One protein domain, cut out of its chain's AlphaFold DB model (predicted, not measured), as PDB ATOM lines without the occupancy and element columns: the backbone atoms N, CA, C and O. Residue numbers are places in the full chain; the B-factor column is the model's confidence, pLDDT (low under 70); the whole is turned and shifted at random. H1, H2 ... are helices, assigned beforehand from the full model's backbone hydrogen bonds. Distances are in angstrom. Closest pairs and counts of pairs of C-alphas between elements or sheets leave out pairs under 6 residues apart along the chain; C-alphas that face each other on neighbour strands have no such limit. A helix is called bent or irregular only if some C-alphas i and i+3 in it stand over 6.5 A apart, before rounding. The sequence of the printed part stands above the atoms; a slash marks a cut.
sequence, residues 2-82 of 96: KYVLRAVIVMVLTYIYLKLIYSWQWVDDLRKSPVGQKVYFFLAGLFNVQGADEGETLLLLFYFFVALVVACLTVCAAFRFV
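This is residues 2 to 82 of the 96 residues of an uncharacterized protein of Trinickia caryophylli (UniProt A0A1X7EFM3). Two long helices, H1 and H4, cross as an X, and on one side of the crossing the shorter helices H2 and H3 close the gap between their diverging arms, giving a loose, open triangle. H4 makes the longest axis, H3 crosses the first part of H4 nearly square to it, H2 sits at the corner between the last residues of H1 and the first residues of H3, and the two printed ends lie on the other side of the crossing. The printed part has 81 residues with four named helices, in the order H1, H2, H3, H4 along the chain, and no named strand; its class is all helix. The whole is loose, with a radius of gyration of the C-alphas of 15.0 A, and elongated, spanning 43 by 26 by 18 A along its three main axes.

The longest helix is H4, residues 52 to 82, and it touches two others. H1, residues 2 to 23, touches H4 with 18 pairs of C-alphas within 8 A. The closest C-alphas of the two are those of Thr 14 and Leu 68, 5.2 A apart. Their lines stand at a steep tilt of 48 degrees, and they run opposite ways, with centres 9.1 A apart. On H4, residues 63 to 75 alone touch H1. H3, residues 34 to 47, touches H4 with 6 pairs of C-alphas within 8 A, the closest being those of Ala 44 and Gly 55 at 6.4 A. Here residues 40 to 44 of H3 alone touch H4, and residues 55 to 59 of H4 alone touch H3. The lines of H3 and H4 are about perpendicular, at 79 degrees. H2, residues 25 to 32, touches no helix, but is near H3. H2 and H3 are close but not clearly touching, the closest C-alphas being those of Leu 30 and Gly 36 at 5.6 A; they run the same way at a steep tilt of 63 degrees. H1 and H2 are also close but not clearly touching, with the C-alphas of Ile 21 and Val 27 the closest at 6.3 A, and their lines are about perpendicular, at 76 degrees. H1 and H3 are apart, and so are H2 and H4. In H1, H2, H3 and H4 every O i to N i+4 pair is within hydrogen-bond range.

H4 has 31 residues, from Ala 52 with its C-alpha at (179.014, 146.522, 145.384) to Val 82 with its C-alpha at (180.080, 171.148, 181.655), and measures 43.9 A from first to last C-alpha. H1 has 22 residues and begins at Lys 2, whose C-alpha is at (192.944, 172.898, 174.870); it ends at Ser 23 and measures 31.3 A. H3, 14 residues from Pro 34 to Phe 47, measures 20.0 A. H2, 8 residues from Gln 25 to Lys 32, measures 10.8 A. None of the four is bent or irregular.

The two C-alphas farthest apart are those of Gln 50 and Val 82, at 46.1 A, while the first and last printed C-alphas, of Lys 2 and Val 82, are 14.6 A apart. The printed part runs from residue 2 to residue 82 of a full chain of 96 residues and has no cut. The links from H1 to H2 and from H2 to H3 are tight, with 1 residue each, and the link from H3 to H4 is tight, with 4 residues. The mean pLDDT of the printed part of this predicted model is 71.2, and 35 residues are under 70, among them residues 25 to 34 and residues 43 to 57.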
ATOM      1  N   LYS A   2     194.397 173.174 174.733       60.25
ATOM      2  CA  LYS A   2     192.944 172.898 174.870       60.25
ATOM      3  C   LYS A   2     192.280 172.328 173.603       60.25
ATOM      4  O   LYS A   2     191.422 171.462 173.709       60.25
ATOM      5  N   TYR A   3     192.689 172.786 172.418       64.56
ATOM      6  CA  TYR A   3     192.147 172.301 171.141       64.56
ATOM      7  C   TYR A   3     192.663 170.912 170.755       64.56
ATOM      8  O   TYR A   3     191.892 170.105 170.251       64.56
ATOM      9  N   VAL A   4     193.927 170.609 171.066       70.12
ATOM     10  CA  VAL A   4     194.531 169.289 170.816       70.12
ATOM     11  C   VAL A   4     193.828 168.226 171.658       70.12
ATOM     12  O   VAL A   4     193.416 167.204 171.126       70.12
ATOM     13  N   LEU A   5     193.579 168.505 172.942       73.06
ATOM     14  CA  LEU A   5     192.850 167.580 173.815       73.06
ATOM     15  C   LEU A   5     191.419 167.325 173.317       73.06
ATOM     16  O   LEU A   5     190.958 166.189 173.319       73.06
ATOM     17  N   ARG A   6     190.722 168.365 172.838       69.31
ATOM     18  CA  ARG A   6     189.389 168.202 172.237       69.31
ATOM     19  C   ARG A   6     189.431 167.365 170.967       69.31
ATOM     20  O   ARG A   6     188.566 166.518 170.804       69.31
ATOM     21  N   ALA A   7     190.418 167.579 170.099       70.75
ATOM     22  CA  ALA A   7     190.575 166.791 168.880       70.75
ATOM     23  C   ALA A   7     190.811 165.306 169.199       70.75
ATOM     24  O   ALA A   7     190.178 164.444 168.596       70.75
ATOM     25  N   VAL A   8     191.640 165.016 170.207       79.06
ATOM     26  CA  VAL A   8     191.873 163.646 170.692       79.06
ATOM     27  C   VAL A   8     190.587 163.036 171.260       79.06
ATOM     28  O   VAL A   8     190.249 161.908 170.916       79.06
ATOM     29  N   ILE A   9     189.823 163.780 172.065       80.44
ATOM     30  CA  ILE A   9     188.537 163.309 172.606       80.44
ATOM     31  C   ILE A   9     187.532 163.030 171.481       80.44
ATOM     32  O   ILE A   9     186.863 162.002 171.521       80.44
ATOM     33  N   VAL A  10     187.441 163.903 170.471       79.62
ATOM     34  CA  VAL A  10     186.570 163.685 169.303       79.62
ATOM     35  C   VAL A  10     186.985 162.416 168.565       79.62
ATOM     36  O   VAL A  10     186.122 161.581 168.333       79.62
ATOM     37  N   MET A  11     188.276 162.213 168.274       76.88
ATOM     38  CA  MET A  11     188.746 160.982 167.621       76.88
ATOM     39  C   MET A  11     188.387 159.728 168.419       76.88
ATOM     40  O   MET A  11     187.888 158.759 167.848       76.88
ATOM     41  N   VAL A  12     188.609 159.746 169.737       81.06
ATOM     42  CA  VAL A  12     188.284 158.611 170.609       81.06
ATOM     43  C   VAL A  12     186.776 158.354 170.625       81.06
ATOM     44  O   VAL A  12     186.363 157.204 170.489       81.06
ATOM     45  N   LEU A  13     185.940 159.395 170.718       78.75
ATOM     46  CA  LEU A  13     184.484 159.243 170.649       78.75
ATOM     47  C   LEU A  13     184.027 158.720 169.289       78.75
ATOM     48  O   LEU A  13     183.197 157.820 169.247       78.75
ATOM     49  N   THR A  14     184.561 159.248 168.189       77.25
ATOM     50  CA  THR A  14     184.240 158.771 166.840       77.25
ATOM     51  C   THR A  14     184.592 157.297 166.696       77.25
ATOM     52  O   THR A  14     183.766 156.535 166.209       77.25
ATOM     53  N   TYR A  15     185.759 156.871 167.185       79.31
ATOM     54  CA  TYR A  15     186.160 155.465 167.172       79.31
ATOM     55  C   TYR A  15     185.241 154.584 168.027       79.31
ATOM     56  O   TYR A  15     184.833 153.511 167.586       79.31
ATOM     57  N   ILE A  16     184.864 155.041 169.227       81.50
ATOM     58  CA  ILE A  16     183.917 154.327 170.096       81.50
ATOM     59  C   ILE A  16     182.552 154.209 169.420       81.50
ATOM     60  O   ILE A  16     181.994 153.117 169.408       81.50
ATOM     61  N   TYR A  17     182.030 155.288 168.832       76.44
ATOM     62  CA  TYR A  17     180.764 155.259 168.102       76.44
ATOM     63  C   TYR A  17     180.826 154.328 166.903       76.44
ATOM     64  O   TYR A  17     179.906 153.541 166.724       76.44
ATOM     65  N   LEU A  18     181.917 154.346 166.134       74.19
ATOM     66  CA  LEU A  18     182.115 153.404 165.038       74.19
ATOM     67  C   LEU A  18     182.091 151.965 165.550       74.19
ATOM     68  O   LEU A  18     181.355 151.140 165.026       74.19
ATOM     69  N   LYS A  19     182.836 151.676 166.621       78.00
ATOM     70  CA  LYS A  19     182.879 150.344 167.226       78.00
ATOM     71  C   LYS A  19     181.509 149.912 167.753       78.00
ATOM     72  O   LYS A  19     181.155 148.750 167.617       78.00
ATOM     73  N   LEU A  20     180.732 150.832 168.321       76.31
ATOM     74  CA  LEU A  20     179.364 150.583 168.780       76.31
ATOM     75  C   LEU A  20     178.416 150.301 167.613       76.31
ATOM     76  O   LEU A  20     177.665 149.336 167.675       76.31
ATOM     77  N   ILE A  21     178.493 151.099 166.546       73.88
ATOM     78  CA  ILE A  21     177.716 150.916 165.313       73.88
ATOM     79  C   ILE A  21     178.029 149.548 164.695       73.88
ATOM     80  O   ILE A  21     177.117 148.829 164.312       73.88
ATOM     81  N   TYR A  22     179.305 149.159 164.665       68.50
ATOM     82  CA  TYR A  22     179.751 147.863 164.151       68.50
ATOM     83  C   TYR A  22     179.446 146.677 165.065       68.50
ATOM     84  O   TYR A  22     179.280 145.560 164.588       68.50
ATOM     85  N   SER A  23     179.412 146.893 166.379       71.31
ATOM     86  CA  SER A  23     179.146 145.834 167.354       71.31
ATOM     87  C   SER A  23     177.652 145.575 167.547       71.31
ATOM     88  O   SER A  23     177.296 144.536 168.108       71.31
ATOM     89  N   TRP A  24     176.776 146.499 167.143       72.25
ATOM     90  CA  TRP A  24     175.334 146.333 167.283       72.25
ATOM     91  C   TRP A  24     174.718 145.710 166.031       72.25
ATOM     92  O   TRP A  24     174.579 146.363 165.002       72.25
ATOM     93  N   GLN A  25     174.216 144.479 166.169       60.62
ATOM     94  CA  GLN A  25     173.454 143.775 165.123       60.62
ATOM     95  C   GLN A  25     172.231 144.562 164.616       60.62
ATOM     96  O   GLN A  25     171.791 144.366 163.489       60.62
ATOM     97  N   TRP A  26     171.698 145.495 165.409       61.56
ATOM     98  CA  TRP A  26     170.581 146.349 164.995       61.56
ATOM     99  C   TRP A  26     170.935 147.274 163.820       61.56
ATOM    100  O   TRP A  26     170.072 147.640 163.025       61.56
ATOM    101  N   VAL A  27     172.215 147.638 163.683       62.59
ATOM    102  CA  VAL A  27     172.706 148.411 162.536       62.59
ATOM    103  C   VAL A  27     172.736 147.550 161.275       62.59
ATOM    104  O   VAL A  27     172.423 148.057 160.200       62.59
ATOM    105  N   ASP A  28     173.033 146.253 161.394       65.50
ATOM    106  CA  ASP A  28     172.936 145.315 160.271       65.50
ATOM    107  C   ASP A  28     171.484 145.127 159.813       65.50
ATOM    108  O   ASP A  28     171.220 145.110 158.609       65.50
ATOM    109  N   ASP A  29     170.526 145.075 160.742       66.62
ATOM    110  CA  ASP A  29     169.097 145.062 160.399       66.62
ATOM    111  C   ASP A  29     168.653 146.371 159.728       66.62
ATOM    112  O   ASP A  29     167.901 146.352 158.754       66.62
ATOM    113  N   LEU A  30     169.166 147.522 160.171       65.94
ATOM    114  CA  LEU A  30     168.932 148.818 159.519       65.94
ATOM    115  C   LEU A  30     169.595 148.924 158.138       65.94
ATOM    116  O   LEU A  30     169.025 149.551 157.246       65.94
ATOM    117  N   ARG A  31     170.758 148.298 157.935       63.62
ATOM    118  CA  ARG A  31     171.409 148.173 156.619       63.62
ATOM    119  C   ARG A  31     170.588 147.317 155.661       63.62
ATOM    120  O   ARG A  31     170.480 147.660 154.486       63.62
ATOM    121  N   LYS A  32     169.997 146.227 156.160       66.19
ATOM    122  CA  LYS A  32     169.119 145.328 155.390       66.19
ATOM    123  C   LYS A  32     167.706 145.882 155.205       66.19
ATOM    124  O   LYS A  32     166.991 145.446 154.307       66.19
ATOM    125  N   SER A  33     167.304 146.842 156.033       69.56
ATOM    126  CA  SER A  33     166.017 147.526 155.941       69.56
ATOM    127  C   SER A  33     165.893 148.329 154.636       69.56
ATOM    128  O   SER A  33     166.878 148.912 154.164       69.56
ATOM    129  N   PRO A  34     164.673 148.453 154.073       69.88
ATOM    130  CA  PRO A  34     164.413 149.261 152.877       69.88
ATOM    131  C   PRO A  34     164.859 150.723 153.025       69.88
ATOM    132  O   PRO A  34     165.176 151.377 152.034       69.88
ATOM    133  N   VAL A  35     164.925 151.245 154.255       70.00
ATOM    134  CA  VAL A  35     165.439 152.596 154.524       70.00
ATOM    135  C   VAL A  35     166.955 152.665 154.310       70.00
ATOM    136  O   VAL A  35     167.427 153.592 153.654       70.00
ATOM    137  N   GLY A  36     167.709 151.677 154.803       65.56
ATOM    138  CA  GLY A  36     169.161 151.597 154.619       65.56
ATOM    139  C   GLY A  36     169.546 151.437 153.152       65.56
ATOM    140  O   GLY A  36     170.424 152.149 152.664       65.56
ATOM    141  N   GLN A  37     168.811 150.599 152.416       69.31
ATOM    142  CA  GLN A  37     168.987 150.463 150.968       69.31
ATOM    143  C   GLN A  37     168.640 151.749 150.208       69.31
ATOM    144  O   GLN A  37     169.335 152.111 149.263       69.31
ATOM    145  N   LYS A  38     167.606 152.491 150.621       73.94
ATOM    146  CA  LYS A  38     167.244 153.764 149.981       73.94
ATOM    147  C   LYS A  38     168.322 154.833 150.172       73.94
ATOM    148  O   LYS A  38     168.636 155.557 149.230       73.94
ATOM    149  N   VAL A  39     168.912 154.907 151.366       70.56
ATOM    150  CA  VAL A  39     170.063 155.781 151.648       70.56
ATOM    151  C   VAL A  39     171.281 155.338 150.835       70.56
ATOM    152  O   VAL A  39     171.943 156.176 150.231       70.56
ATOM    153  N   TYR A  40     171.527 154.031 150.735       67.56
ATOM    154  CA  TYR A  40     172.589 153.472 149.900       67.56
ATOM    155  C   TYR A  40     172.448 153.853 148.423       67.56
ATOM    156  O   TYR A  40     173.380 154.408 147.854       67.56
ATOM    157  N   PHE A  41     171.281 153.626 147.810       69.38
ATOM    158  CA  PHE A  41     171.042 153.982 146.408       69.38
ATOM    159  C   PHE A  41     171.145 155.489 146.163       69.38
ATOM    160  O   PHE A  41     171.649 155.907 145.123       69.38
ATOM    161  N   PHE A  42     170.717 156.308 147.128       72.19
ATOM    162  CA  PHE A  42     170.878 157.757 147.050       72.19
ATOM    163  C   PHE A  42     172.356 158.165 147.055       72.19
ATOM    164  O   PHE A  42     172.771 158.966 146.222       72.19
ATOM    165  N   LEU A  43     173.163 157.584 147.946       66.94
ATOM    166  CA  LEU A  43     174.600 157.851 148.004       66.94
ATOM    167  C   LEU A  43     175.356 157.299 146.786       66.94
ATOM    168  O   LEU A  43     176.207 157.999 146.240       66.94
ATOM    169  N   ALA A  44     175.021 156.094 146.327       66.38
ATOM    170  CA  ALA A  44     175.600 155.493 145.127       66.38
ATOM    171  C   ALA A  44     175.302 156.337 143.876       66.38
ATOM    172  O   ALA A  44     176.187 156.553 143.049       66.38
ATOM    173  N   GLY A  45     174.087 156.893 143.780       67.62
ATOM    174  CA  GLY A  45     173.708 157.829 142.720       67.62
ATOM    175  C   GLY A  45     174.438 159.174 142.795       67.62
ATOM    176  O   GLY A  45     174.784 159.733 141.759       67.62
ATOM    177  N   LEU A  46     174.717 159.683 143.999       69.31
ATOM    178  CA  LEU A  46     175.410 160.964 144.207       69.31
ATOM    179  C   LEU A  46     176.906 160.904 143.877       69.31
ATOM    180  O   LEU A  46     177.463 161.883 143.386       69.31
ATOM    181  N   PHE A  47     177.545 159.765 144.142       67.38
ATOM    182  CA  PHE A  47     178.977 159.566 143.909       67.38
ATOM    183  C   PHE A  47     179.291 158.771 142.628       67.38
ATOM    184  O   PHE A  47     180.460 158.528 142.348       67.38
ATOM    185  N   ASN A  48     178.270 158.414 141.834       64.44
ATOM    186  CA  ASN A  48     178.380 157.649 140.582       64.44
ATOM    187  C   ASN A  48     179.199 156.352 140.732       64.44
ATOM    188  O   ASN A  48     180.012 155.994 139.883       64.44
ATOM    189  N   VAL A  49     178.997 155.676 141.860       64.12
ATOM    190  CA  VAL A  49     179.746 154.483 142.246       64.12
ATOM    191  C   VAL A  49     179.045 153.254 141.685       64.12
ATOM    192  O   VAL A  49     177.906 152.958 142.052       64.12
ATOM    193  N   GLN A  50     179.710 152.558 140.761       54.97
ATOM    194  CA  GLN A  50     179.188 151.383 140.061       54.97
ATOM    195  C   GLN A  50     179.930 150.125 140.521       54.97
ATOM    196  O   GLN A  50     180.748 149.562 139.804       54.97
ATOM    197  N   GLY A  51     179.631 149.665 141.734       57.78
ATOM    198  CA  GLY A  51     180.189 148.423 142.267       57.78
ATOM    199  C   GLY A  51     179.748 148.167 143.703       57.78
ATOM    200  O   GLY A  51     179.660 149.097 144.502       57.78
ATOM    201  N   ALA A  52     179.447 146.908 144.038       56.53
ATOM    202  CA  ALA A  52     179.014 146.522 145.384       56.53
ATOM    203  C   ALA A  52     180.108 146.770 146.446       56.53
ATOM    204  O   ALA A  52     179.799 147.270 147.526       56.53
ATOM    205  N   ASP A  53     181.379 146.519 146.108       56.97
ATOM    206  CA  ASP A  53     182.533 146.746 146.997       56.97
ATOM    207  C   ASP A  53     182.754 148.233 147.323       56.97
ATOM    208  O   ASP A  53     183.020 148.629 148.464       56.97
ATOM    209  N   GLU A  54     182.598 149.098 146.321       60.94
ATOM    210  CA  GLU A  54     182.750 150.540 146.509       60.94
ATOM    211  C   GLU A  54     181.575 151.121 147.310       60.94
ATOM    212  O   GLU A  54     181.753 152.041 148.109       60.94
ATOM    213  N   GLY A  55     180.382 150.539 147.175       61.72
ATOM    214  CA  GLY A  55     179.204 150.945 147.926       61.72
ATOM    215  C   GLY A  55     179.272 150.618 149.421       61.72
ATOM    216  O   GLY A  55     178.866 151.446 150.244       61.72
ATOM    217  N   GLU A  56     179.793 149.449 149.807       63.66
ATOM    218  CA  GLU A  56     180.004 149.130 151.226       63.66
ATOM    219  C   GLU A  56     180.977 150.116 151.876       63.66
ATOM    220  O   GLU A  56     180.724 150.604 152.985       63.66
ATOM    221  N   THR A  57     182.035 150.470 151.143       68.50
ATOM    222  CA  THR A  57     183.030 151.473 151.538       68.50
ATOM    223  C   THR A  57     182.397 152.860 151.699       68.50
ATOM    224  O   THR A  57     182.702 153.588 152.646       68.50
ATOM    225  N   LEU A  58     181.457 153.218 150.823       70.88
ATOM    226  CA  LEU A  58     180.770 154.508 150.848       70.88
ATOM    227  C   LEU A  58     179.777 154.631 152.009       70.88
ATOM    228  O   LEU A  58     179.725 155.667 152.677       70.88
ATOM    229  N   LEU A  59     179.045 153.556 152.317       70.69
ATOM    230  CA  LEU A  59     178.240 153.463 153.540       70.69
ATOM    231  C   LEU A  59     179.111 153.611 154.787       70.69
ATOM    232  O   LEU A  59     178.728 154.297 155.731       70.69
ATOM    233  N   LEU A  60     180.284 152.980 154.788       71.31
ATOM    234  CA  LEU A  60     181.261 153.068 155.871       71.31
ATOM    235  C   LEU A  60     181.698 154.505 156.128       71.31
ATOM    236  O   LEU A  60     181.652 154.985 157.261       71.31
ATOM    237  N   LEU A  61     182.064 155.199 155.052       72.19
ATOM    238  CA  LEU A  61     182.407 156.614 155.064       72.19
ATOM    239  C   LEU A  61     181.242 157.464 155.568       72.19
ATOM    240  O   LEU A  61     181.445 158.341 156.403       72.19
ATOM    241  N   PHE A  62     180.017 157.180 155.129       74.81
ATOM    242  CA  PHE A  62     178.836 157.893 155.598       74.81
ATOM    243  C   PHE A  62     178.618 157.722 157.106       74.81
ATOM    244  O   PHE A  62     178.474 158.717 157.818       74.81
ATOM    245  N   TYR A  63     178.666 156.492 157.624       74.56
ATOM    246  CA  TYR A  63     178.562 156.243 159.065       74.56
ATOM    247  C   TYR A  63     179.712 156.881 159.845       74.56
ATOM    248  O   TYR A  63     179.485 157.405 160.935       74.56
ATOM    249  N   PHE A  64     180.919 156.901 159.280       77.19
ATOM    250  CA  PHE A  64     182.057 157.608 159.859       77.19
ATOM    251  C   PHE A  64     181.802 159.112 159.956       77.19
ATOM    252  O   PHE A  64     181.991 159.694 161.025       77.19
ATOM    253  N   PHE A  65     181.300 159.741 158.892       77.94
ATOM    254  CA  PHE A  65     180.936 161.156 158.909       77.94
ATOM    255  C   PHE A  65     179.824 161.449 159.917       77.94
ATOM    256  O   PHE A  65     179.943 162.400 160.689       77.94
ATOM    257  N   VAL A  66     178.780 160.619 159.972       80.50
ATOM    258  CA  VAL A  66     177.707 160.757 160.965       80.50
ATOM    259  C   VAL A  66     178.268 160.642 162.386       80.50
ATOM    260  O   VAL A  66     178.014 161.516 163.215       80.50
ATOM    261  N   ALA A  67     179.089 159.629 162.667       77.56
ATOM    262  CA  ALA A  67     179.720 159.441 163.974       77.56
ATOM    263  C   ALA A  67     180.647 160.610 164.349       77.56
ATOM    264  O   ALA A  67     180.694 161.018 165.511       77.56
ATOM    265  N   LEU A  68     181.360 161.182 163.378       80.19
ATOM    266  CA  LEU A  68     182.228 162.339 163.574       80.19
ATOM    267  C   LEU A  68     181.427 163.609 163.877       80.19
ATOM    268  O   LEU A  68     181.771 164.342 164.805       80.19
ATOM    269  N   VAL A  69     180.325 163.847 163.162       81.56
ATOM    270  CA  VAL A  69     179.411 164.967 163.435       81.56
ATOM    271  C   VAL A  69     178.800 164.830 164.827       81.56
ATOM    272  O   VAL A  69     178.832 165.785 165.602       81.56
ATOM    273  N   VAL A  70     178.312 163.639 165.186       81.25
ATOM    274  CA  VAL A  70     177.750 163.368 166.517       81.25
ATOM    275  C   VAL A  70     178.804 163.566 167.609       81.25
ATOM    276  O   VAL A  70     178.519 164.239 168.596       81.25
ATOM    277  N   ALA A  71     180.031 163.070 167.423       80.50
ATOM    278  CA  ALA A  71     181.139 163.282 168.358       80.50
ATOM    279  C   ALA A  71     181.507 164.769 168.509       80.50
ATOM    280  O   ALA A  71     181.783 165.252 169.607       80.50
ATOM    281  N   CYS A  72     181.485 165.529 167.414       79.94
ATOM    282  CA  CYS A  72     181.741 166.964 167.455       79.94
ATOM    283  C   CYS A  72     180.630 167.707 168.214       79.94
ATOM    284  O   CYS A  72     180.915 168.576 169.043       79.94
ATOM    285  N   LEU A  73     179.367 167.325 167.995       83.06
ATOM    286  CA  LEU A  73     178.216 167.871 168.711       83.06
ATOM    287  C   LEU A  73     178.254 167.530 170.199       83.06
ATOM    288  O   LEU A  73     178.031 168.421 171.015       83.06
ATOM    289  N   THR A  74     178.576 166.292 170.578       80.12
ATOM    290  CA  THR A  74     178.672 165.899 171.990       80.12
ATOM    291  C   THR A  74     179.813 166.610 172.694       80.12
ATOM    292  O   THR A  74     179.612 167.095 173.802       80.12
ATOM    293  N   VAL A  75     180.976 166.777 172.059       78.56
ATOM    294  CA  VAL A  75     182.082 167.557 172.638       78.56
ATOM    295  C   VAL A  75     181.729 169.044 172.729       78.56
ATOM    296  O   VAL A  75     182.019 169.677 173.746       78.56
ATOM    297  N   CYS A  76     181.061 169.616 171.724       77.94
ATOM    298  CA  CYS A  76     180.576 170.998 171.777       77.94
ATOM    299  C   CYS A  76     179.531 171.200 172.885       77.94
ATOM    300  O   CYS A  76     179.624 172.161 173.653       77.94
ATOM    301  N   ALA A  77     178.564 170.289 172.998       77.75
ATOM    302  CA  ALA A  77     177.534 170.304 174.025       77.75
ATOM    303  C   ALA A  77     178.149 170.106 175.413       77.75
ATOM    304  O   ALA A  77     177.911 170.924 176.294       77.75
ATOM    305  N   ALA A  78     179.017 169.111 175.600       73.38
ATOM    306  CA  ALA A  78     179.735 168.886 176.851       73.38
ATOM    307  C   ALA A  78     180.580 170.106 177.232       73.38
ATOM    308  O   ALA A  78     180.568 170.531 178.381       73.38
ATOM    309  N   PHE A  79     181.248 170.761 176.281       71.69
ATOM    310  CA  PHE A  79     181.971 171.993 176.584       71.69
ATOM    311  C   PHE A  79     181.022 173.128 177.014       71.69
ATOM    312  O   PHE A  79     181.308 173.858 177.963       71.69
ATOM    313  N   ARG A  80     179.861 173.265 176.368       71.19
ATOM    314  CA  ARG A  80     178.862 174.287 176.715       71.19
ATOM    315  C   ARG A  80     178.149 174.008 178.043       71.19
ATOM    316  O   ARG A  80     177.866 174.958 178.763       71.19
ATOM    317  N   PHE A  81     177.855 172.754 178.359       67.06
ATOM    318  CA  PHE A  81     177.086 172.363 179.541       67.06
ATOM    319  C   PHE A  81     177.955 172.030 180.749       67.06
ATOM    320  O   PHE A  81     177.517 172.263 181.863       67.06
ATOM    321  N   VAL A  82     179.176 171.526 180.557       63.94
ATOM    322  CA  VAL A  82     180.080 171.148 181.655       63.94
ATOM    323  C   VAL A  82     181.108 172.239 181.914       63.94
ATOM    324  O   VAL A  82     181.330 172.601 183.055       63.94
TER     325      VAL A  82